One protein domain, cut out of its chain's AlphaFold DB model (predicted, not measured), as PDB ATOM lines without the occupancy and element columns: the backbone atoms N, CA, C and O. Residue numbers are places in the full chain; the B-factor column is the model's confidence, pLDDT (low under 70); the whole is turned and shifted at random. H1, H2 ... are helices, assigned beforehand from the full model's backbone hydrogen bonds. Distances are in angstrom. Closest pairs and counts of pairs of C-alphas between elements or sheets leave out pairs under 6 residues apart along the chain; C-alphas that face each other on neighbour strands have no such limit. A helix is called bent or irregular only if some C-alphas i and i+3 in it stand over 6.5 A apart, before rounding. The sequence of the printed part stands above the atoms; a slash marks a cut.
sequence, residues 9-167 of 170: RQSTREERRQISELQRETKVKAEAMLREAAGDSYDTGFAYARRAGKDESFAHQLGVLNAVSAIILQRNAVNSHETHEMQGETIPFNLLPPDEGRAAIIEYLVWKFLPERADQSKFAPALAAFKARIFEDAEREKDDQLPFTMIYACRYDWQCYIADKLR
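What this domain is: This is residues 9 to 167 of the 170 residues of an uncharacterized protein of Alphaproteobacteria bacterium HGW-Alphaproteobacteria-7 (UniProt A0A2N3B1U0). Three helices packed lengthwise, H2, H3 and H5, form a core bundle; H6 runs out from H5 as an arm, and H7 folds back beside it with H8 across the two. H1 crosses the end of H5, and H4 packs on H3. The 159 printed residues, with eight named helices, H1 to H8 in chain order, and no named strand, are all helix in class and compact, with a radius of gyration of the C-alphas of 15.9 A and spans of 49 by 43 by 32 A.

How they stand to each other: H1, residues 9 to 20, touches residues 112 to 113 alone of H5, residues 98 to 113; the closest C-alphas, Arg 16 and Phe 113, are 5.0 A apart. H2, residues 24 to 51, and H3, residues 56 to 73, form a hairpin at 37 degrees, only just a steep tilt, with C-alphas of Tyr 42 and Gly 63 closest at 3.9 A. H4, residues 80 to 90, touches H3, closest at the C-alphas of Val 64 and Thr 90, 6.2 A. H5, the hub, touches H3 the same way at a shallow tilt of 14 degrees, C-alphas of His 60 and Pro 98 closest at 5.5 A. H6, residues 120 to 141, is about perpendicular to H5 at 77 degrees and touches it with residues 120 to 126 alone, C-alphas of Ala 104 and Phe 123 closest at 4.2 A. H7, residues 146 to 152, forms a hairpin with H6, C-alphas of Phe 135 and Pro 147 closest at 5.7 A. H8, residues 157 to 166, touches H7, C-alphas of Ile 151 and Gln 159 closest at 4.9 A. Every O i to N i+4 pair is within hydrogen-bond range in H1, H2, H3, H4, H5, H7 and H8, and 16 of 18 in H6.

Where its parts are: H1 begins at C-alpha 9, (143.613, 233.113, 328.666). H2 is 40.5 A long, H3 25.1 A, H5 23.0 A and H6 31.1 A. H6 is irregular: C-alphas 122 and 125 are 7.0 A apart. H8 ends at C-alpha 166, (148.196, 224.361, 310.651).

The domain as a whole: The farthest C-alphas, Glu 25 and Lys 142, are 50.8 A apart. The printed part has no cut, and no link is long. Residues 10 to 11, 74 to 80 and 166 to 167 have pLDDT under 70.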
ATOM      1  N   ARG A   9     142.775 234.224 329.123       71.94
ATOM      2  CA  ARG A   9     143.613 233.113 328.666       71.94
ATOM      3  C   ARG A   9     144.649 232.663 329.703       71.94
ATOM      4  O   ARG A   9     144.953 231.476 329.787       71.94
ATOM      5  N   GLN A  10     145.219 233.583 330.478       69.94
ATOM      6  CA  GLN A  10     146.159 233.231 331.548       69.94
ATOM      7  C   GLN A  10     145.445 232.485 332.678       69.94
ATOM      8  O   GLN A  10     145.920 231.422 333.075       69.94
ATOM      9  N   SER A  11     144.282 232.978 333.106       68.50
ATOM     10  CA  SER A  11     143.462 232.336 334.139       68.50
ATOM     11  C   SER A  11     143.022 230.934 333.711       68.50
ATOM     12  O   SER A  11     143.257 229.958 334.417       68.50
ATOM     13  N   THR A  12     142.518 230.795 332.482       72.81
ATOM     14  CA  THR A  12     142.088 229.488 331.954       72.81
ATOM     15  C   THR A  12     143.243 228.494 331.781       72.81
ATOM     16  O   THR A  12     143.043 227.290 331.924       72.81
ATOM     17  N   ARG A  13     144.480 228.944 331.526       76.38
ATOM     18  CA  ARG A  13     145.667 228.063 331.504       76.38
ATOM     19  C   ARG A  13     146.059 227.550 332.885       76.38
ATOM     20  O   ARG A  13     146.476 226.397 333.002       76.38
ATOM     21  N   GLU A  14     145.963 228.392 333.905       74.44
ATOM     22  CA  GLU A  14     146.227 227.984 335.284       74.44
ATOM     23  C   GLU A  14     145.177 226.972 335.758       74.44
ATOM     24  O   GLU A  14     145.532 225.919 336.287       74.44
ATOM     25  N   GLU A  15     143.906 227.214 335.438       75.94
ATOM     26  CA  GLU A  15     142.811 226.275 335.693       75.94
ATOM     27  C   GLU A  15     142.998 224.950 334.943       75.94
ATOM     28  O   GLU A  15     142.905 223.888 335.555       75.94
ATOM     29  N   ARG A  16     143.359 224.976 333.648       76.56
ATOM     30  CA  ARG A  16     143.721 223.759 332.888       76.56
ATOM     31  C   ARG A  16     144.802 222.954 333.606       76.56
ATOM     32  O   ARG A  16     144.710 221.730 333.672       76.56
ATOM     33  N   ARG A  17     145.834 223.618 334.139       76.69
ATOM     34  CA  ARG A  17     146.915 222.945 334.868       76.69
ATOM     35  C   ARG A  17     146.389 222.286 336.142       76.69
ATOM     36  O   ARG A  17     146.629 221.098 336.330       76.69
ATOM     37  N   GLN A  18     145.629 223.014 336.958       76.69
ATOM     38  CA  GLN A  18     145.028 222.471 338.182       76.69
ATOM     39  C   GLN A  18     144.117 221.272 337.879       76.69
ATOM     40  O   GLN A  18     144.205 220.235 338.533       76.69
ATOM     41  N   ILE A  19     143.295 221.371 336.830       75.94
ATOM     42  CA  ILE A  19     142.408 220.295 336.380       75.94
ATOM     43  C   ILE A  19     143.209 219.090 335.865       75.94
ATOM     44  O   ILE A  19     142.830 217.942 336.110       75.94
ATOM     45  N   SER A  20     144.336 219.316 335.186       75.06
ATOM     46  CA  SER A  20     145.172 218.238 334.645       75.06
ATOM     47  C   SER A  20     145.773 217.331 335.727       75.06
ATOM     48  O   SER A  20     145.979 216.145 335.459       75.06
ATOM     49  N   GLU A  21     145.966 217.858 336.939       79.44
ATOM     50  CA  GLU A  21     146.513 217.161 338.112       79.44
ATOM     51  C   GLU A  21     145.442 216.357 338.885       79.44
ATOM     52  O   GLU A  21     145.770 215.560 339.765       79.44
ATOM     53  N   LEU A  22     144.156 216.509 338.538       79.44
ATOM     54  CA  LEU A  22     143.057 215.787 339.179       79.44
ATOM     55  C   LEU A  22     143.058 214.289 338.841       79.44
ATOM     56  O   LEU A  22     143.429 213.858 337.746       79.44
ATOM     57  N   GLN A  23     142.539 213.480 339.769       80.75
ATOM     58  CA  GLN A  23     142.291 212.061 339.520       80.75
ATOM     59  C   GLN A  23     141.260 211.856 338.401       80.75
ATOM     60  O   GLN A  23     140.371 212.680 338.179       80.75
ATOM     61  N   ARG A  24     141.354 210.714 337.707       79.06
ATOM     62  CA  ARG A  24     140.508 210.379 336.548       79.06
ATOM     63  C   ARG A  24     139.011 210.506 336.845       79.06
ATOM     64  O   ARG A  24     138.284 211.061 336.029       79.06
ATOM     65  N   GLU A  25     138.555 210.025 337.999       77.38
ATOM     66  CA  GLU A  25     137.143 210.116 338.403       77.38
ATOM     67  C   GLU A  25     136.679 211.568 338.580       77.38
ATOM     68  O   GLU A  25     135.571 211.925 338.184       77.38
ATOM     69  N   THR A  26     137.544 212.429 339.114       84.06
ATOM     70  CA  THR A  26     137.259 213.857 339.277       84.06
ATOM     71  C   THR A  26     137.198 214.568 337.928       84.06
ATOM     72  O   THR A  26     136.340 215.425 337.740       84.06
ATOM     73  N   LYS A  27     138.024 214.168 336.951       82.12
ATOM     74  CA  LYS A  27     137.951 214.695 335.578       82.12
ATOM     75  C   LYS A  27     136.643 214.332 334.873       82.12
ATOM     76  O   LYS A  27     136.078 215.183 334.202       82.12
ATOM     77  N   VAL A  28     136.132 213.111 335.067       85.75
ATOM     78  CA  VAL A  28     134.824 212.693 334.517       85.75
ATOM     79  C   VAL A  28     133.684 213.523 335.112       85.75
ATOM     80  O   VAL A  28     132.787 213.954 334.389       85.75
ATOM     81  N   LYS A  29     133.724 213.793 336.422       87.94
ATOM     82  CA  LYS A  29     132.737 214.672 337.069       87.94
ATOM     83  C   LYS A  29     132.847 216.112 336.562       87.94
ATOM     84  O   LYS A  29     131.832 216.699 336.211       87.94
ATOM     85  N   ALA A  30     134.062 216.652 336.477       87.06
ATOM     86  CA  ALA A  30     134.305 218.005 335.982       87.06
ATOM     87  C   ALA A  30     133.823 218.183 334.533       87.06
ATOM     88  O   ALA A  30     133.163 219.164 334.219       87.06
ATOM     89  N   GLU A  31     134.083 217.209 333.664       92.12
ATOM     90  CA  GLU A  31     133.579 217.178 332.289       92.12
ATOM     91  C   GLU A  31     132.047 217.234 332.222       92.12
ATOM     92  O   GLU A  31     131.499 218.040 331.470       92.12
ATOM     93  N   ALA A  32     131.352 216.393 332.996       92.88
ATOM     94  CA  ALA A  32     129.891 216.390 333.026       92.88
ATOM     95  C   ALA A  32     129.341 217.743 333.504       92.88
ATOM     96  O   ALA A  32     128.460 218.306 332.857       92.88
ATOM     97  N   MET A  33     129.933 218.303 334.565       91.50
ATOM     98  CA  MET A  33     129.564 219.618 335.094       91.50
ATOM     99  C   MET A  33     129.805 220.745 334.086       91.50
ATOM    100  O   MET A  33     128.984 221.648 333.984       91.50
ATOM    101  N   LEU A  34     130.905 220.702 333.326       92.88
ATOM    102  CA  LEU A  34     131.186 221.693 332.284       92.88
ATOM    103  C   LEU A  34     130.129 221.652 331.179       92.88
ATOM    104  O   LEU A  34     129.643 222.704 330.768       92.88
ATOM    105  N   ARG A  35     129.748 220.453 330.715       96.81
ATOM    106  CA  ARG A  35     128.712 220.308 329.683       96.81
ATOM    107  C   ARG A  35     127.352 220.793 330.154       96.81
ATOM    108  O   ARG A  35     126.690 221.520 329.421       96.81
ATOM    109  N   GLU A  36     126.960 220.392 331.358       96.19
ATOM    110  CA  GLU A  36     125.695 220.790 331.974       96.19
ATOM    111  C   GLU A  36     125.649 222.309 332.168       96.19
ATOM    112  O   GLU A  36     124.775 222.971 331.617       96.19
ATOM    113  N   ALA A  37     126.657 222.892 332.822       94.50
ATOM    114  CA  ALA A  37     126.703 224.330 333.074       94.50
ATOM    115  C   ALA A  37     126.729 225.163 331.782       94.50
ATOM    116  O   ALA A  37     126.050 226.190 331.699       94.50
ATOM    117  N   ALA A  38     127.489 224.736 330.766       95.75
ATOM    118  CA  ALA A  38     127.523 225.413 329.473       95.75
ATOM    119  C   ALA A  38     126.179 225.293 328.737       95.75
ATOM    120  O   ALA A  38     125.687 226.290 328.205       95.75
ATOM    121  N   GLY A  39     125.575 224.100 328.738       97.69
ATOM    122  CA  GLY A  39     124.280 223.835 328.113       97.69
ATOM    123  C   GLY A  39     123.148 224.638 328.747       97.69
ATOM    124  O   GLY A  39     122.449 225.362 328.042       97.69
ATOM    125  N   ASP A  40     123.028 224.596 330.071       97.50
ATOM    126  CA  ASP A  40     121.996 225.325 330.814       97.50
ATOM    127  C   ASP A  40     122.125 226.840 330.632       97.50
ATOM    128  O   ASP A  40     121.132 227.560 330.482       97.50
ATOM    129  N   SER A  41     123.361 227.343 330.611       96.75
ATOM    130  CA  SER A  41     123.631 228.769 330.409       96.75
ATOM    131  C   SER A  41     123.301 229.210 328.986       96.75
ATOM    132  O   SER A  41     122.716 230.285 328.803       96.75
ATOM    133  N   TYR A  42     123.613 228.374 327.989       98.06
ATOM    134  CA  TYR A  42     123.191 228.592 326.609       98.06
ATOM    135  C   TYR A  42     121.666 228.667 326.514       98.06
ATOM    136  O   TYR A  42     121.130 229.663 326.024       98.06
ATOM    137  N   ASP A  43     120.968 227.652 327.027       98.25
ATOM    138  CA  ASP A  43     119.512 227.538 326.919       98.25
ATOM    139  C   ASP A  43     118.814 228.696 327.638       98.25
ATOM    140  O   ASP A  43     117.849 229.267 327.124       98.25
ATOM    141  N   THR A  44     119.355 229.120 328.783       97.75
ATOM    142  CA  THR A  44     118.886 230.301 329.517       97.75
ATOM    143  C   THR A  44     119.016 231.575 328.679       97.75
ATOM    144  O   THR A  44     118.052 232.337 328.569       97.75
ATOM    145  N   GLY A  45     120.183 231.813 328.068       97.25
ATOM    146  CA  GLY A  45     120.419 232.987 327.218       97.25
ATOM    147  C   GLY A  45     119.535 232.995 325.975       97.25
ATOM    148  O   GLY A  45     118.868 233.992 325.686       97.25
ATOM    149  N   PHE A  46     119.458 231.854 325.294       98.06
ATOM    150  CA  PHE A  46     118.627 231.674 324.113       98.06
ATOM    151  C   PHE A  46     117.148 231.922 324.433       98.06
ATOM    152  O   PHE A  46     116.501 232.771 323.817       98.06
ATOM    153  N   ALA A  47     116.609 231.245 325.453       98.12
ATOM    154  CA  ALA A  47     115.213 231.385 325.850       98.12
ATOM    155  C   ALA A  47     114.879 232.812 326.306       98.12
ATOM    156  O   ALA A  47     113.802 233.317 325.984       98.12
ATOM    157  N   TYR A  48     115.791 233.481 327.018       98.06
ATOM    158  CA  TYR A  48     115.619 234.874 327.424       98.06
ATOM    159  C   TYR A  48     115.457 235.805 326.213       98.06
ATOM    160  O   TYR A  48     114.480 236.553 326.140       98.06
ATOM    161  N   ALA A  49     116.354 235.715 325.226       97.50
ATOM    162  CA  ALA A  49     116.262 236.510 324.002       97.50
ATOM    163  C   ALA A  49     114.971 236.229 323.217       97.50
ATOM    164  O   ALA A  49     114.302 237.167 322.776       97.50
ATOM    165  N   ARG A  50     114.576 234.955 323.089       98.25
ATOM    166  CA  ARG A  50     113.327 234.575 322.405       98.25
ATOM    167  C   ARG A  50     112.094 235.137 323.111       98.25
ATOM    168  O   ARG A  50     111.217 235.685 322.448       98.25
ATOM    169  N   ARG A  51     112.040 235.082 324.449       98.00
ATOM    170  CA  ARG A  51     110.957 235.694 325.246       98.00
ATOM    171  C   ARG A  51     110.922 237.217 325.118       98.00
ATOM    172  O   ARG A  51     109.846 237.798 325.159       98.00
ATOM    173  N   ALA A  52     112.076 237.849 324.915       97.75
ATOM    174  CA  ALA A  52     112.190 239.280 324.638       97.75
ATOM    175  C   ALA A  52     111.845 239.662 323.180       97.75
ATOM    176  O   ALA A  52     112.065 240.806 322.778       97.75
ATOM    177  N   GLY A  53     111.338 238.723 322.372       97.81
ATOM    178  CA  GLY A  53     110.925 238.965 320.987       97.81
ATOM    179  C   GLY A  53     112.084 239.116 319.998       97.81
ATOM    180  O   GLY A  53     111.880 239.630 318.901       97.81
ATOM    181  N   LYS A  54     113.302 238.705 320.371       98.25
ATOM    182  CA  LYS A  54     114.460 238.730 319.469       98.25
ATOM    183  C   LYS A  54     114.414 237.563 318.493       98.25
ATOM    184  O   LYS A  54     113.874 236.501 318.815       98.25
ATOM    185  N   ASP A  55     114.978 237.761 317.304       97.81
ATOM    186  CA  ASP A  55     115.104 236.703 316.305       97.81
ATOM    187  C   ASP A  55     116.037 235.569 316.770       97.81
ATOM    188  O   ASP A  55     116.683 235.638 317.819       97.81
ATOM    189  N   GLU A  56     116.037 234.478 316.008       97.12
ATOM    190  CA  GLU A  56     116.802 233.277 316.333       97.12
ATOM    191  C   GLU A  56     118.317 233.505 316.281       97.12
ATOM    192  O   GLU A  56     119.037 232.968 317.118       97.12
ATOM    193  N   SER A  57     118.797 234.348 315.363       96.75
ATOM    194  CA  SER A  57     120.222 234.656 315.235       96.75
ATOM    195  C   SER A  57     120.734 235.396 316.470       96.75
ATOM    196  O   SER A  57     121.728 234.997 317.076       96.75
ATOM    197  N   PHE A  58     120.007 236.422 316.910       97.31
ATOM    198  CA  PHE A  58     120.325 237.147 318.132       97.31
ATOM    199  C   PHE A  58     120.228 236.239 319.364       97.31
ATOM    200  O   PHE A  58     121.083 236.288 320.249       97.31
ATOM    201  N   ALA A  59     119.192 235.396 319.436       98.00
ATOM    202  CA  ALA A  59     119.038 234.456 320.541       98.00
ATOM    203  C   ALA A  59     120.187 233.447 320.611       98.00
ATOM    204  O   ALA A  59     120.690 233.172 321.702       98.00
ATOM    205  N   HIS A  60     120.643 232.952 319.460       98.25
ATOM    206  CA  HIS A  60     121.811 232.091 319.357       98.25
ATOM    207  C   HIS A  60     123.070 232.784 319.890       98.25
ATOM    208  O   HIS A  60     123.719 232.251 320.788       98.25
ATOM    209  N   GLN A  61     123.360 234.004 319.427       97.06
ATOM    210  CA  GLN A  61     124.518 234.780 319.885       97.06
ATOM    211  C   GLN A  61     124.501 235.010 321.403       97.06
ATOM    212  O   GLN A  61     125.532 234.869 322.065       97.06
ATOM    213  N   LEU A  62     123.331 235.317 321.979       96.75
ATOM    214  CA  LEU A  62     123.201 235.469 323.429       96.75
ATOM    215  C   LEU A  62     123.412 234.140 324.170       96.75
ATOM    216  O   LEU A  62     124.050 234.127 325.221       96.75
ATOM    217  N   GLY A  63     122.915 233.027 323.626       97.38
ATOM    218  CA  GLY A  63     123.164 231.691 324.168       97.38
ATOM    219  C   GLY A  63     124.656 231.348 324.197       97.38
ATOM    220  O   GLY A  63     125.184 230.973 325.245       97.38
ATOM    221  N   VAL A  64     125.367 231.541 323.080       97.25
ATOM    222  CA  VAL A  64     126.819 231.301 322.990       97.25
ATOM    223  C   VAL A  64     127.576 232.167 323.998       97.25
ATOM    224  O   VAL A  64     128.408 231.656 324.751       97.25
ATOM    225  N   LEU A  65     127.260 233.465 324.068       94.88
ATOM    226  CA  LEU A  65     127.895 234.383 325.013       94.88
ATOM    227  C   LEU A  65     127.659 233.968 326.472       94.88
ATOM    228  O   LEU A  65     128.594 234.006 327.273       94.88
ATOM    229  N   ASN A  66     126.441 233.547 326.820       94.12
ATOM    230  CA  ASN A  66     126.126 233.089 328.172       94.12
ATOM    231  C   ASN A  66     126.868 231.802 328.538       94.12
ATOM    232  O   ASN A  66     127.366 231.704 329.657       94.12
ATOM    233  N   ALA A  67     126.989 230.843 327.614       95.25
ATOM    234  CA  ALA A  67     127.771 229.627 327.841       95.25
ATOM    235  C   ALA A  67     129.245 229.948 328.122       95.25
ATOM    236  O   ALA A  67     129.801 229.488 329.120       95.25
ATOM    237  N   VAL A  68     129.861 230.797 327.292       93.12
ATOM    238  CA  VAL A  68     131.245 231.251 327.495       93.12
ATOM    239  C   VAL A  68     131.392 231.963 328.838       93.12
ATOM    240  O   VAL A  68     132.294 231.638 329.606       93.12
ATOM    241  N   SER A  69     130.479 232.881 329.152       89.12
ATOM    242  CA  SER A  69     130.509 233.664 330.391       89.12
ATOM    243  C   SER A  69     130.392 232.780 331.632       89.12
ATOM    244  O   SER A  69     131.137 232.960 332.592       89.12
ATOM    245  N   ALA A  70     129.492 231.795 331.618       89.25
ATOM    246  CA  ALA A  70     129.269 230.909 332.754       89.25
ATOM    247  C   ALA A  70     130.501 230.065 333.096       89.25
ATOM    248  O   ALA A  70     130.809 229.882 334.274       89.25
ATOM    249  N   ILE A  71     131.212 229.584 332.074       89.50
ATOM    250  CA  ILE A  71     132.387 228.735 332.265       89.50
ATOM    251  C   ILE A  71     133.641 229.565 332.554       89.50
ATOM    252  O   ILE A  71     134.388 229.240 333.472       89.50
ATOM    253  N   ILE A  72     133.877 230.640 331.801       82.81
ATOM    254  CA  ILE A  72     135.113 231.422 331.915       82.81
ATOM    255  C   ILE A  72     135.125 232.304 333.168       82.81
ATOM    256  O   ILE A  72     136.180 232.493 333.764       82.81
ATOM    257  N   LEU A  73     133.981 232.859 333.576       73.81
ATOM    258  CA  LEU A  73     133.951 233.821 334.682       73.81
ATOM    259  C   LEU A  73     133.686 233.189 336.040       73.81
ATOM    260  O   LEU A  73     133.872 233.861 337.053       73.81
ATOM    261  N   GLN A  74     133.167 231.958 336.073       67.81
ATOM    262  CA  GLN A  74     132.757 231.266 337.300       67.81
ATOM    263  C   GLN A  74     131.960 232.157 338.286       67.81
ATOM    264  O   GLN A  74     131.997 231.941 339.494       67.81
ATOM    265  N   ARG A  75     131.192 233.136 337.769       54.66
ATOM    266  CA  ARG A  75     130.379 234.132 338.509       54.66
ATOM    267  C   ARG A  75     131.114 235.321 339.160       54.66
ATOM    268  O   ARG A  75     130.514 235.996 339.996       54.66
ATOM    269  N   ASN A  76     132.348 235.637 338.772       56.94
ATOM    270  CA  ASN A  76     133.027 236.857 339.232       56.94
ATOM    271  C   ASN A  76     132.640 238.103 338.414       56.94
ATOM    272  O   ASN A  76     132.265 238.010 337.245       56.94
ATOM    273  N   ALA A  77     132.718 239.280 339.048       54.53
ATOM    274  CA  ALA A  77     132.475 240.560 338.387       54.53
ATOM    275  C   ALA A  77     133.550 240.822 337.323       54.53
ATOM    276  O   ALA A  77     134.743 240.758 337.609       54.53
ATOM    277  N   VAL A  78     133.095 241.126 336.113       59.38
ATOM    278  CA  VAL A  78     133.930 241.246 334.916       59.38
ATOM    279  C   VAL A  78     134.352 242.694 334.719       59.38
ATOM    280  O   VAL A  78     133.524 243.601 334.830       59.38
ATOM    281  N   ASN A  79     135.613 242.926 334.369       67.38
ATOM    282  CA  ASN A  79     136.024 244.214 333.816       67.38
ATOM    283  C   ASN A  79     135.760 244.272 332.293       67.38
ATOM    284  O   ASN A  79     135.464 243.273 331.629       67.38
ATOM    285  N   SER A  80     135.830 245.469 331.707       66.56
ATOM    286  CA  SER A  80     135.545 245.664 330.277       66.56
ATOM    287  C   SER A  80     136.513 244.903 329.366       66.56
ATOM    288  O   SER A  80     136.122 244.456 328.290       66.56
ATOM    289  N   HIS A  81     137.760 244.706 329.796       70.12
ATOM    290  CA  HIS A  81     138.769 243.980 329.033       70.12
ATOM    291  C   HIS A  81     138.443 242.484 328.931       70.12
ATOM    292  O   HIS A  81     138.404 241.941 327.828       70.12
ATOM    293  N   GLU A  82     138.115 241.845 330.052       70.38
ATOM    294  CA  GLU A  82     137.661 240.449 330.112       70.38
ATOM    295  C   GLU A  82     136.387 240.227 329.281       70.38
ATOM    296  O   GLU A  82     136.253 239.210 328.604       70.38
ATOM    297  N   THR A  83     135.486 241.216 329.248       75.62
ATOM    298  CA  THR A  83     134.285 241.175 328.396       75.62
ATOM    299  C   THR A  83     134.634 241.077 326.911       75.62
ATOM    300  O   THR A  83     134.077 240.239 326.199       75.62
ATOM    301  N   HIS A  84     135.587 241.883 326.439       78.06
ATOM    302  CA  HIS A  84     136.045 241.822 325.051       78.06
ATOM    303  C   HIS A  84     136.752 240.504 324.724       78.06
ATOM    304  O   HIS A  84     136.572 239.968 323.630       78.06
ATOM    305  N   GLU A  85     137.538 239.964 325.658       79.56
ATOM    306  CA  GLU A  85     138.212 238.682 325.450       79.56
ATOM    307  C   GLU A  85     137.216 237.524 325.323       79.56
ATOM    308  O   GLU A  85     137.344 236.706 324.414       79.56
ATOM    309  N   MET A  86     136.177 237.498 326.160       83.62
ATOM    310  CA  MET A  86     135.105 236.504 326.058       83.62
ATOM    311  C   MET A  86     134.330 236.605 324.748       83.62
ATOM    312  O   MET A  86     134.067 235.586 324.118       83.62
ATOM    313  N   GLN A  87     133.973 237.817 324.317       87.81
ATOM    314  CA  GLN A  87     133.282 238.009 323.038       87.81
ATOM    315  C   GLN A  87     134.096 237.421 321.881       87.81
ATOM    316  O   GLN A  87     133.532 236.763 321.006       87.81
ATOM    317  N   GLY A  88     135.421 237.574 321.917       89.94
ATOM    318  CA  GLY A  88     136.323 236.980 320.937       89.94
ATOM    319  C   GLY A  88     136.295 235.448 320.882       89.94
ATOM    320  O   GLY A  88     136.463 234.878 319.805       89.94
ATOM    321  N   GLU A  89     136.018 234.774 322.001       91.88
ATOM    322  CA  GLU A  89     135.871 233.310 322.063       91.88
ATOM    323  C   GLU A  89     134.578 232.811 321.391       91.88
ATOM    324  O   GLU A  89     134.505 231.659 320.974       91.88
ATOM    325  N   THR A  90     133.566 233.674 321.247       94.00
ATOM    326  CA  THR A  90     132.255 233.302 320.674       94.00
ATOM    327  C   THR A  90     132.218 233.329 319.146       94.00
ATOM    328  O   THR A  90     131.365 232.680 318.541       94.00
ATOM    329  N   ILE A  91     133.133 234.077 318.514       93.88
ATOM    330  CA  ILE A  91     133.045 234.454 317.093       93.88
ATOM    331  C   ILE A  91     132.855 233.246 316.162       93.88
ATOM    332  O   ILE A  91     131.935 233.301 315.343       93.88
ATOM    333  N   PRO A  92     133.641 232.153 316.271       94.56
ATOM    334  CA  PRO A  92     133.499 231.030 315.344       94.56
ATOM    335  C   PRO A  92     132.140 230.327 315.450       94.56
ATOM    336  O   PRO A  92     131.665 229.748 314.478       94.56
ATOM    337  N   PHE A  93     131.517 230.375 316.630       96.69
ATOM    338  CA  PHE A  93     130.304 229.622 316.941       96.69
ATOM    339  C   PHE A  93     129.037 230.390 316.584       96.69
ATOM    340  O   PHE A  93     128.085 229.775 316.129       96.69
ATOM    341  N   ASN A  94     129.060 231.724 316.685       95.06
ATOM    342  CA  ASN A  94     127.934 232.598 316.323       95.06
ATOM    343  C   ASN A  94     127.508 232.498 314.848       95.06
ATOM    344  O   ASN A  94     126.463 233.026 314.470       95.06
ATOM    345  N   LEU A  95     128.351 231.899 314.003       91.00
ATOM    346  CA  LEU A  95     128.113 231.721 312.572       91.00
ATOM    347  C   LEU A  95     127.371 230.423 312.239       91.00
ATOM    348  O   LEU A  95     127.034 230.205 311.076       91.00
ATOM    349  N   LEU A  96     127.153 229.560 313.228       94.38
ATOM    350  CA  LEU A  96     126.514 228.266 313.046       94.38
ATOM    351  C   LEU A  96     124.995 228.365 313.244       94.38
ATOM    352  O   LEU A  96     124.511 229.264 313.938       94.38
ATOM    353  N   PRO A  97     124.224 227.415 312.689       96.12
ATOM    354  CA  PRO A  97     122.841 227.202 313.099       96.12
ATOM    355  C   PRO A  97     122.744 226.946 314.613       96.12
ATOM    356  O   PRO A  97     123.664 226.346 315.173       96.12
ATOM    357  N   PRO A  98     121.642 227.318 315.293       96.12
ATOM    358  CA  PRO A  98     121.550 227.247 316.754       96.12
ATOM    359  C   PRO A  98     121.893 225.885 317.363       96.12
ATOM    360  O   PRO A  98     122.632 225.830 318.344       96.12
ATOM    361  N   ASP A  99     121.404 224.791 316.778       95.31
ATOM    362  CA  ASP A  99     121.646 223.438 317.295       95.31
ATOM    363  C   ASP A  99     123.117 223.025 317.149       95.31
ATOM    364  O   ASP A  99     123.727 222.499 318.086       95.31
ATOM    365  N   GLU A 100     123.712 223.315 315.990       96.81
ATOM    366  CA  GLU A 100     125.127 223.054 315.716       96.81
ATOM    367  C   GLU A 100     126.023 223.934 316.585       96.81
ATOM    368  O   GLU A 100     126.964 223.442 317.207       96.81
ATOM    369  N   GLY A 101     125.704 225.223 316.690       96.88
ATOM    370  CA  GLY A 101     126.452 226.186 317.481       96.88
ATOM    371  C   GLY A 101     126.383 225.903 318.974       96.88
ATOM    372  O   GLY A 101     127.408 226.004 319.648       96.88
ATOM    373  N   ARG A 102     125.229 225.453 319.485       98.00
ATOM    374  CA  ARG A 102     125.084 224.965 320.864       98.00
ATOM    375  C   ARG A 102     125.994 223.770 321.126       98.00
ATOM    376  O   ARG A 102     126.739 223.769 322.102       98.00
ATOM    377  N   ALA A 103     125.958 222.750 320.269       97.75
ATOM    378  CA  ALA A 103     126.800 221.570 320.444       97.75
ATOM    379  C   ALA A 103     128.297 221.912 320.338       97.75
ATOM    380  O   ALA A 103     129.103 221.445 321.147       97.75
ATOM    381  N   ALA A 104     128.660 222.761 319.375       97.88
ATOM    382  CA  ALA A 104     130.030 223.187 319.138       97.88
ATOM    383  C   ALA A 104     130.596 223.995 320.313       97.88
ATOM    384  O   ALA A 104     131.698 223.693 320.767       97.88
ATOM    385  N   ILE A 105     129.858 224.983 320.842       97.75
ATOM    386  CA  ILE A 105     130.368 225.806 321.946       97.75
ATOM    387  C   ILE A 105     130.539 224.991 323.231       97.75
ATOM    388  O   ILE A 105     131.525 225.176 323.941       97.75
ATOM    389  N   ILE A 106     129.631 224.052 323.510       97.88
ATOM    390  CA  ILE A 106     129.724 223.191 324.695       97.88
ATOM    391  C   ILE A 106     130.998 222.340 324.634       97.88
ATOM    392  O   ILE A 106     131.800 222.377 325.567       97.88
ATOM    393  N   GLU A 107     131.241 221.622 323.533       97.75
ATOM    394  CA  GLU A 107     132.453 220.796 323.416       97.75
ATOM    395  C   GLU A 107     133.729 221.627 323.279       97.75
ATOM    396  O   GLU A 107     134.785 221.205 323.746       97.75
ATOM    397  N   TYR A 108     133.651 222.826 322.701       96.81
ATOM    398  CA  TYR A 108     134.770 223.762 322.700       96.81
ATOM    399  C   TYR A 108     135.166 224.176 324.122       96.81
ATOM    400  O   TYR A 108     136.350 224.177 324.460       96.81
ATOM    401  N   LEU A 109     134.189 224.484 324.979       95.00
ATOM    402  CA  LEU A 109     134.439 224.821 326.379       95.00
ATOM    403  C   LEU A 109     134.974 223.613 327.153       95.00
ATOM    404  O   LEU A 109     135.917 223.769 327.922       95.00
ATOM    405  N   VAL A 110     134.480 222.399 326.892       94.75
ATOM    406  CA  VAL A 110     135.089 221.175 327.448       94.75
ATOM    407  C   VAL A 110     136.539 221.051 326.986       94.75
ATOM    408  O   VAL A 110     137.421 220.858 327.817       94.75
ATOM    409  N   TRP A 111     136.828 221.237 325.695       94.69
ATOM    410  CA  TRP A 111     138.193 221.187 325.159       94.69
ATOM    411  C   TRP A 111     139.099 222.247 325.793       94.69
ATOM    412  O   TRP A 111     140.294 222.015 326.005       94.69
ATOM    413  N   LYS A 112     138.531 223.402 326.147       91.38
ATOM    414  CA  LYS A 112     139.249 224.481 326.818       91.38
ATOM    415  C   LYS A 112     139.749 224.086 328.211       91.38
ATOM    416  O   LYS A 112     140.714 224.673 328.664       91.38
ATOM    417  N   PHE A 113     139.185 223.089 328.884       89.12
ATOM    418  CA  PHE A 113     139.639 222.696 330.231       89.12
ATOM    419  C   PHE A 113     140.111 221.244 330.319       89.12
ATOM    420  O   PHE A 113     141.009 220.934 331.099       89.12
ATOM    421  N   LEU A 114     139.551 220.376 329.480       91.19
ATOM    422  CA  LEU A 114     139.781 218.935 329.407       91.19
ATOM    423  C   LEU A 114     139.909 218.490 327.932       91.19
ATOM    424  O   LEU A 114     139.010 217.823 327.406       91.19
ATOM    425  N   PRO A 115     140.999 218.859 327.225       91.06
ATOM    426  CA  PRO A 115     141.172 218.585 325.794       91.06
ATOM    427  C   PRO A 115     140.979 217.120 325.388       91.06
ATOM    428  O   PRO A 115     140.472 216.838 324.304       91.06
ATOM    429  N   GLU A 116     141.381 216.189 326.251       90.44
ATOM    430  CA  GLU A 116     141.309 214.743 326.042       90.44
ATOM    431  C   GLU A 116     139.899 214.156 326.205       90.44
ATOM    432  O   GLU A 116     139.674 212.987 325.887       90.44
ATOM    433  N   ARG A 117     138.956 214.942 326.735       92.56
ATOM    434  CA  ARG A 117     137.567 214.531 327.001       92.56
ATOM    435  C   ARG A 117     136.555 215.164 326.050       92.56
ATOM    436  O   ARG A 117     135.405 214.730 326.018       92.56
ATOM    437  N   ALA A 118     136.967 216.182 325.306       95.19
ATOM    438  CA  ALA A 118     136.096 216.892 324.388       95.19
ATOM    439  C   ALA A 118     135.850 216.103 323.101       95.19
ATOM    440  O   ALA A 118     136.785 215.569 322.494       95.19
ATOM    441  N   ASP A 119     134.604 216.099 322.641       96.38
ATOM    442  CA  ASP A 119     134.256 215.584 321.323       96.38
ATOM    443  C   ASP A 119     134.585 216.635 320.253       96.38
ATOM    444  O   ASP A 119     133.787 217.511 319.907       96.38
ATOM    445  N   GLN A 120     135.797 216.537 319.699       95.88
ATOM    446  CA  GLN A 120     136.262 217.457 318.660       95.88
ATOM    447  C   GLN A 120     135.413 217.400 317.385       95.88
ATOM    448  O   GLN A 120     135.420 218.371 316.632       95.88
ATOM    449  N   SER A 121     134.647 216.326 317.147       96.44
ATOM    450  CA  SER A 121     133.763 216.251 315.978       96.44
ATOM    451  C   SER A 121     132.665 217.320 316.001       96.44
ATOM    452  O   SER A 121     132.158 217.688 314.944       96.44
ATOM    453  N   LYS A 122     132.341 217.872 317.181       96.06
ATOM    454  CA  LYS A 122     131.317 218.910 317.349       96.06
ATOM    455  C   LYS A 122     131.804 220.322 317.046       96.06
ATOM    456  O   LYS A 122     131.007 221.132 316.596       96.06
ATOM    457  N   PHE A 123     133.080 220.636 317.283       96.56
ATOM    458  CA  PHE A 123     133.584 222.013 317.154       96.56
ATOM    459  C   PHE A 123     134.702 222.183 316.121       96.56
ATOM    460  O   PHE A 123     134.852 223.266 315.557       96.56
ATOM    461  N   ALA A 124     135.481 221.139 315.824       95.62
ATOM    462  CA  ALA A 124     136.572 221.233 314.857       95.62
ATOM    463  C   ALA A 124     136.096 221.611 313.440       95.62
ATOM    464  O   ALA A 124     136.760 222.450 312.824       95.62
ATOM    465  N   PRO A 125     134.958 221.092 312.922       94.44
ATOM    466  CA  PRO A 125     134.433 221.527 311.626       94.44
ATOM    467  C   PRO A 125     134.108 223.023 311.594       94.44
ATOM    468  O   PRO A 125     134.434 223.699 310.622       94.44
ATOM    469  N   ALA A 126     133.548 223.561 312.680       93.88
ATOM    470  CA  ALA A 126     133.243 224.983 312.797       93.88
ATOM    471  C   ALA A 126     134.507 225.849 312.765       93.88
ATOM    472  O   ALA A 126     134.568 226.836 312.034       93.88
ATOM    473  N   LEU A 127     135.551 225.456 313.502       95.56
ATOM    474  CA  LEU A 127     136.829 226.172 313.487       95.56
ATOM    475  C   LEU A 127     137.532 226.075 312.126       95.56
ATOM    476  O   LEU A 127     138.159 227.040 311.691       95.56
ATOM    477  N   ALA A 128     137.406 224.944 311.429       93.31
ATOM    478  CA  ALA A 128     137.924 224.781 310.073       93.31
ATOM    479  C   ALA A 128     137.175 225.662 309.056       93.31
ATOM    480  O   ALA A 128     137.817 226.315 308.234       93.31
ATOM    481  N   ALA A 129     135.844 225.734 309.140       92.25
ATOM    482  CA  ALA A 129     135.033 226.620 308.307       92.25
ATOM    483  C   ALA A 129     135.341 228.098 308.590       92.25
ATOM    484  O   ALA A 129     135.512 228.892 307.668       92.25
ATOM    485  N   PHE A 130     135.497 228.463 309.866       93.94
ATOM    486  CA  PHE A 130     135.859 229.823 310.249       93.94
ATOM    487  C   PHE A 130     137.256 230.213 309.755       93.94
ATOM    488  O   PHE A 130     137.442 231.316 309.246       93.94
ATOM    489  N   LYS A 131     138.224 229.289 309.820       92.88
ATOM    490  CA  LYS A 131     139.535 229.463 309.185       92.88
ATOM    491  C   LYS A 131     139.383 229.741 307.690       92.88
ATOM    492  O   LYS A 131     139.946 230.722 307.224       92.88
ATOM    493  N   ALA A 132     138.660 228.896 306.952       91.69
ATOM    494  CA  ALA A 132     138.485 229.070 305.508       91.69
ATOM    495  C   ALA A 132     137.931 230.464 305.182       91.69
ATOM    496  O   ALA A 132     138.507 231.173 304.364       91.69
ATOM    497  N   ARG A 133     136.918 230.910 305.932       91.81
ATOM    498  CA  ARG A 133     136.355 232.255 305.800       91.81
ATOM    499  C   ARG A 133     137.375 233.374 306.042       91.81
ATOM    500  O   ARG A 133     137.401 234.322 305.273       91.81
ATOM    501  N   ILE A 134     138.223 233.269 307.072       90.88
ATOM    502  CA  ILE A 134     139.282 234.265 307.334       90.88
ATOM    503  C   ILE A 134     140.232 234.390 306.132       90.88
ATOM    504  O   ILE A 134     140.618 235.499 305.773       90.88
ATOM    505  N   PHE A 135     140.605 233.269 305.504       90.94
ATOM    506  CA  PHE A 135     141.449 233.284 304.306       90.94
ATOM    507  C   PHE A 135     140.709 233.849 303.085       90.94
ATOM    508  O   PHE A 135     141.275 234.667 302.369       90.94
ATOM    509  N   GLU A 136     139.440 233.488 302.877       91.44
ATOM    510  CA  GLU A 136     138.623 234.044 301.789       91.44
ATOM    511  C   GLU A 136     138.432 235.563 301.913       91.44
ATOM    512  O   GLU A 136     138.506 236.283 300.917       91.44
ATOM    513  N   ASP A 137     138.179 236.065 303.123       88.75
ATOM    514  CA  ASP A 137     138.008 237.498 303.370       88.75
ATOM    515  C   ASP A 137     139.339 238.246 303.145       88.75
ATOM    516  O   ASP A 137     139.360 239.278 302.472       88.75
ATOM    517  N   ALA A 138     140.465 237.675 303.582       89.50
ATOM    518  CA  ALA A 138     141.801 238.215 303.325       89.50
ATOM    519  C   ALA A 138     142.153 238.290 301.827       89.50
ATOM    520  O   ALA A 138     142.686 239.302 301.366       89.50
ATOM    521  N   GLU A 139     141.812 237.258 301.048       90.12
ATOM    522  CA  GLU A 139     142.002 237.253 299.590       90.12
ATOM    523  C   GLU A 139     141.197 238.371 298.908       90.12
ATOM    524  O   GLU A 139     141.701 239.044 298.005       90.12
ATOM    525  N   ARG A 140     139.957 238.616 299.356       89.94
ATOM    526  CA  ARG A 140     139.116 239.711 298.835       89.94
ATOM    527  C   ARG A 140     139.701 241.084 299.157       89.94
ATOM    528  O   ARG A 140     139.623 241.988 298.323       89.94
ATOM    529  N   GLU A 141     140.284 241.231 300.341       88.94
ATOM    530  CA  GLU A 141     140.909 242.471 300.810       88.94
ATOM    531  C   GLU A 141     142.340 242.669 300.282       88.94
ATOM    532  O   GLU A 141     142.883 243.768 300.396       88.94
ATOM    533  N   LYS A 142     142.922 241.652 299.626       90.12
ATOM    534  CA  LYS A 142     144.328 241.612 299.182       90.12
ATOM    535  C   LYS A 142     145.315 241.813 300.336       90.12
ATOM    536  O   LYS A 142     146.353 242.454 300.160       90.12
ATOM    537  N   ASP A 143     144.983 241.274 301.506       88.81
ATOM    538  CA  ASP A 143     145.837 241.302 302.690       88.81
ATOM    539  C   ASP A 143     146.305 239.889 303.049       88.81
ATOM    540  O   ASP A 143     145.748 239.206 303.909       88.81
ATOM    541  N   ASP A 144     147.387 239.463 302.398       84.06
ATOM    542  CA  ASP A 144     147.987 238.144 302.608       84.06
ATOM    543  C   ASP A 144     148.540 237.954 304.034       84.06
ATOM    544  O   ASP A 144     148.849 236.831 304.425       84.06
ATOM    545  N   GLN A 145     148.693 239.027 304.824       85.38
ATOM    546  CA  GLN A 145     149.262 238.988 306.177       85.38
ATOM    547  C   GLN A 145     148.193 238.931 307.271       85.38
ATOM    548  O   GLN A 145     148.442 238.370 308.346       85.38
ATOM    549  N   LEU A 146     147.000 239.467 307.014       83.31
ATOM    550  CA  LEU A 146     145.869 239.453 307.940       83.31
ATOM    551  C   LEU A 146     145.520 238.059 308.496       83.31
ATOM    552  O   LEU A 146     145.440 237.935 309.723       83.31
ATOM    553  N   PRO A 147     145.361 236.987 307.689       84.19
ATOM    554  CA  PRO A 147     144.907 235.697 308.206       84.19
ATOM    555  C   PRO A 147     145.957 235.075 309.133       84.19
ATOM    556  O   PRO A 147     145.621 234.521 310.183       84.19
ATOM    557  N   PHE A 148     147.242 235.239 308.809       85.31
ATOM    558  CA  PHE A 148     148.341 234.795 309.663       85.31
ATOM    559  C   PHE A 148     148.421 235.627 310.940       85.31
ATOM    560  O   PHE A 148     148.556 235.064 312.023       85.31
ATOM    561  N   THR A 149     148.264 236.946 310.850       84.88
ATOM    562  CA  THR A 149     148.252 237.822 312.027       84.88
ATOM    563  C   THR A 149     147.105 237.453 312.967       84.88
ATOM    564  O   THR A 149     147.319 237.298 314.169       84.88
ATOM    565  N   MET A 150     145.902 237.229 312.435       84.50
ATOM    566  CA  MET A 150     144.739 236.824 313.222       84.50
ATOM    567  C   MET A 150     144.926 235.453 313.874       84.50
ATOM    568  O   MET A 150     144.645 235.300 315.060       84.50
ATOM    569  N   ILE A 151     145.399 234.449 313.135       86.06
ATOM    570  CA  ILE A 151     145.526 233.080 313.651       86.06
ATOM    571  C   ILE A 151     146.716 232.956 314.612       86.06
ATOM    572  O   ILE A 151     146.582 232.407 315.704       86.06
ATOM    573  N   TYR A 152     147.882 233.492 314.253       84.00
ATOM    574  CA  TYR A 152     149.103 233.325 315.044       84.00
ATOM    575  C   TYR A 152     149.229 234.314 316.206       84.00
ATOM    576  O   TYR A 152     150.030 234.060 317.106       84.00
ATOM    577  N   ALA A 153     148.386 235.353 316.284       84.69
ATOM    578  CA  ALA A 153     148.257 236.163 317.500       84.69
ATOM    579  C   ALA A 153     147.901 235.311 318.729       84.69
ATOM    580  O   ALA A 153     148.263 235.677 319.850       84.69
ATOM    581  N   CYS A 154     147.218 234.171 318.532       83.25
ATOM    582  CA  CYS A 154     146.861 233.230 319.594       83.25
ATOM    583  C   CYS A 154     146.192 233.915 320.798       83.25
ATOM    584  O   CYS A 154     146.391 233.506 321.937       83.25
ATOM    585  N   ARG A 155     145.442 234.993 320.575       84.81
ATOM    586  CA  ARG A 155     144.754 235.744 321.626       84.81
ATOM    587  C   ARG A 155     143.620 234.924 322.237       84.81
ATOM    588  O   ARG A 155     143.446 234.948 323.450       84.81
ATOM    589  N   TYR A 156     142.916 234.166 321.404       89.81
ATOM    590  CA  TYR A 156     141.841 233.257 321.792       89.81
ATOM    591  C   TYR A 156     142.290 231.802 321.660       89.81
ATOM    592  O   TYR A 156     143.177 231.481 320.860       89.81
ATOM    593  N   ASP A 157     141.687 230.891 322.419       90.75
ATOM    594  CA  ASP A 157     142.125 229.493 322.368       90.75
ATOM    595  C   ASP A 157     141.765 228.812 321.038       90.75
ATOM    596  O   ASP A 157     142.525 227.965 320.567       90.75
ATOM    597  N   TRP A 158     140.700 229.243 320.356       93.38
ATOM    598  CA  TRP A 158     140.373 228.765 319.010       93.38
ATOM    599  C   TRP A 158     141.444 229.151 317.979       93.38
ATOM    600  O   TRP A 158     141.724 228.373 317.070       93.38
ATOM    601  N   GLN A 159     142.106 230.303 318.140       93.31
ATOM    602  CA  GLN A 159     143.227 230.705 317.279       93.31
ATOM    603  C   GLN A 159     144.407 229.750 317.460       93.31
ATOM    604  O   GLN A 159     145.005 229.311 316.483       93.31
ATOM    605  N   CYS A 160     144.680 229.358 318.708       90.75
ATOM    606  CA  CYS A 160     145.717 228.380 319.033       90.75
ATOM    607  C   CYS A 160     145.387 227.013 318.441       90.75
ATOM    608  O   CYS A 160     146.244 226.392 317.824       90.75
ATOM    609  N   TYR A 161     144.131 226.577 318.579       92.56
ATOM    610  CA  TYR A 161     143.662 225.329 317.986       92.56
ATOM    611  C   TYR A 161     143.906 225.314 316.474       92.56
ATOM    612  O   TYR A 161     144.492 224.369 315.949       92.56
ATOM    613  N   ILE A 162     143.503 226.378 315.772       92.50
ATOM    614  CA  ILE A 162     143.709 226.500 314.326       92.50
ATOM    615  C   ILE A 162     145.207 226.521 313.985       92.50
ATOM    616  O   ILE A 162     145.623 225.824 313.060       92.50
ATOM    617  N   ALA A 163     146.019 227.278 314.731       88.88
ATOM    618  CA  ALA A 163     147.462 227.381 314.520       88.88
ATOM    619  C   ALA A 163     148.182 226.034 314.708       88.88
ATOM    620  O   ALA A 163     149.064 225.686 313.923       88.88
ATOM    621  N   ASP A 164     147.791 225.249 315.713       87.81
ATOM    622  CA  ASP A 164     148.374 223.932 315.981       87.81
ATOM    623  C   ASP A 164     147.993 222.916 314.900       87.81
ATOM    624  O   ASP A 164     148.827 222.111 314.490       87.81
ATOM    625  N   LYS A 165     146.767 222.992 314.367       85.44
ATOM    626  CA  LYS A 165     146.326 222.174 313.222       85.44
ATOM    627  C   LYS A 165     146.933 222.616 311.885       85.44
ATOM    628  O   LYS A 165     146.846 221.873 310.913       85.44
ATOM    629  N   LEU A 166     147.512 223.814 311.824       68.19
ATOM    630  CA  LEU A 166     148.196 224.361 310.651       68.19
ATOM    631  C   LEU A 166     149.669 223.962 310.559       68.19
ATOM    632  O   LEU A 166     150.263 224.124 309.493       68.19
ATOM    633  N   ARG A 167     150.281 223.477 311.645       65.38
ATOM    634  CA  ARG A 167     151.679 223.049 311.584       65.38
ATOM    635  C   ARG A 167     151.787 221.830 310.662       65.38
ATOM    636  O   ARG A 167     151.025 220.881 310.858       65.38
TER     637      ARG A 167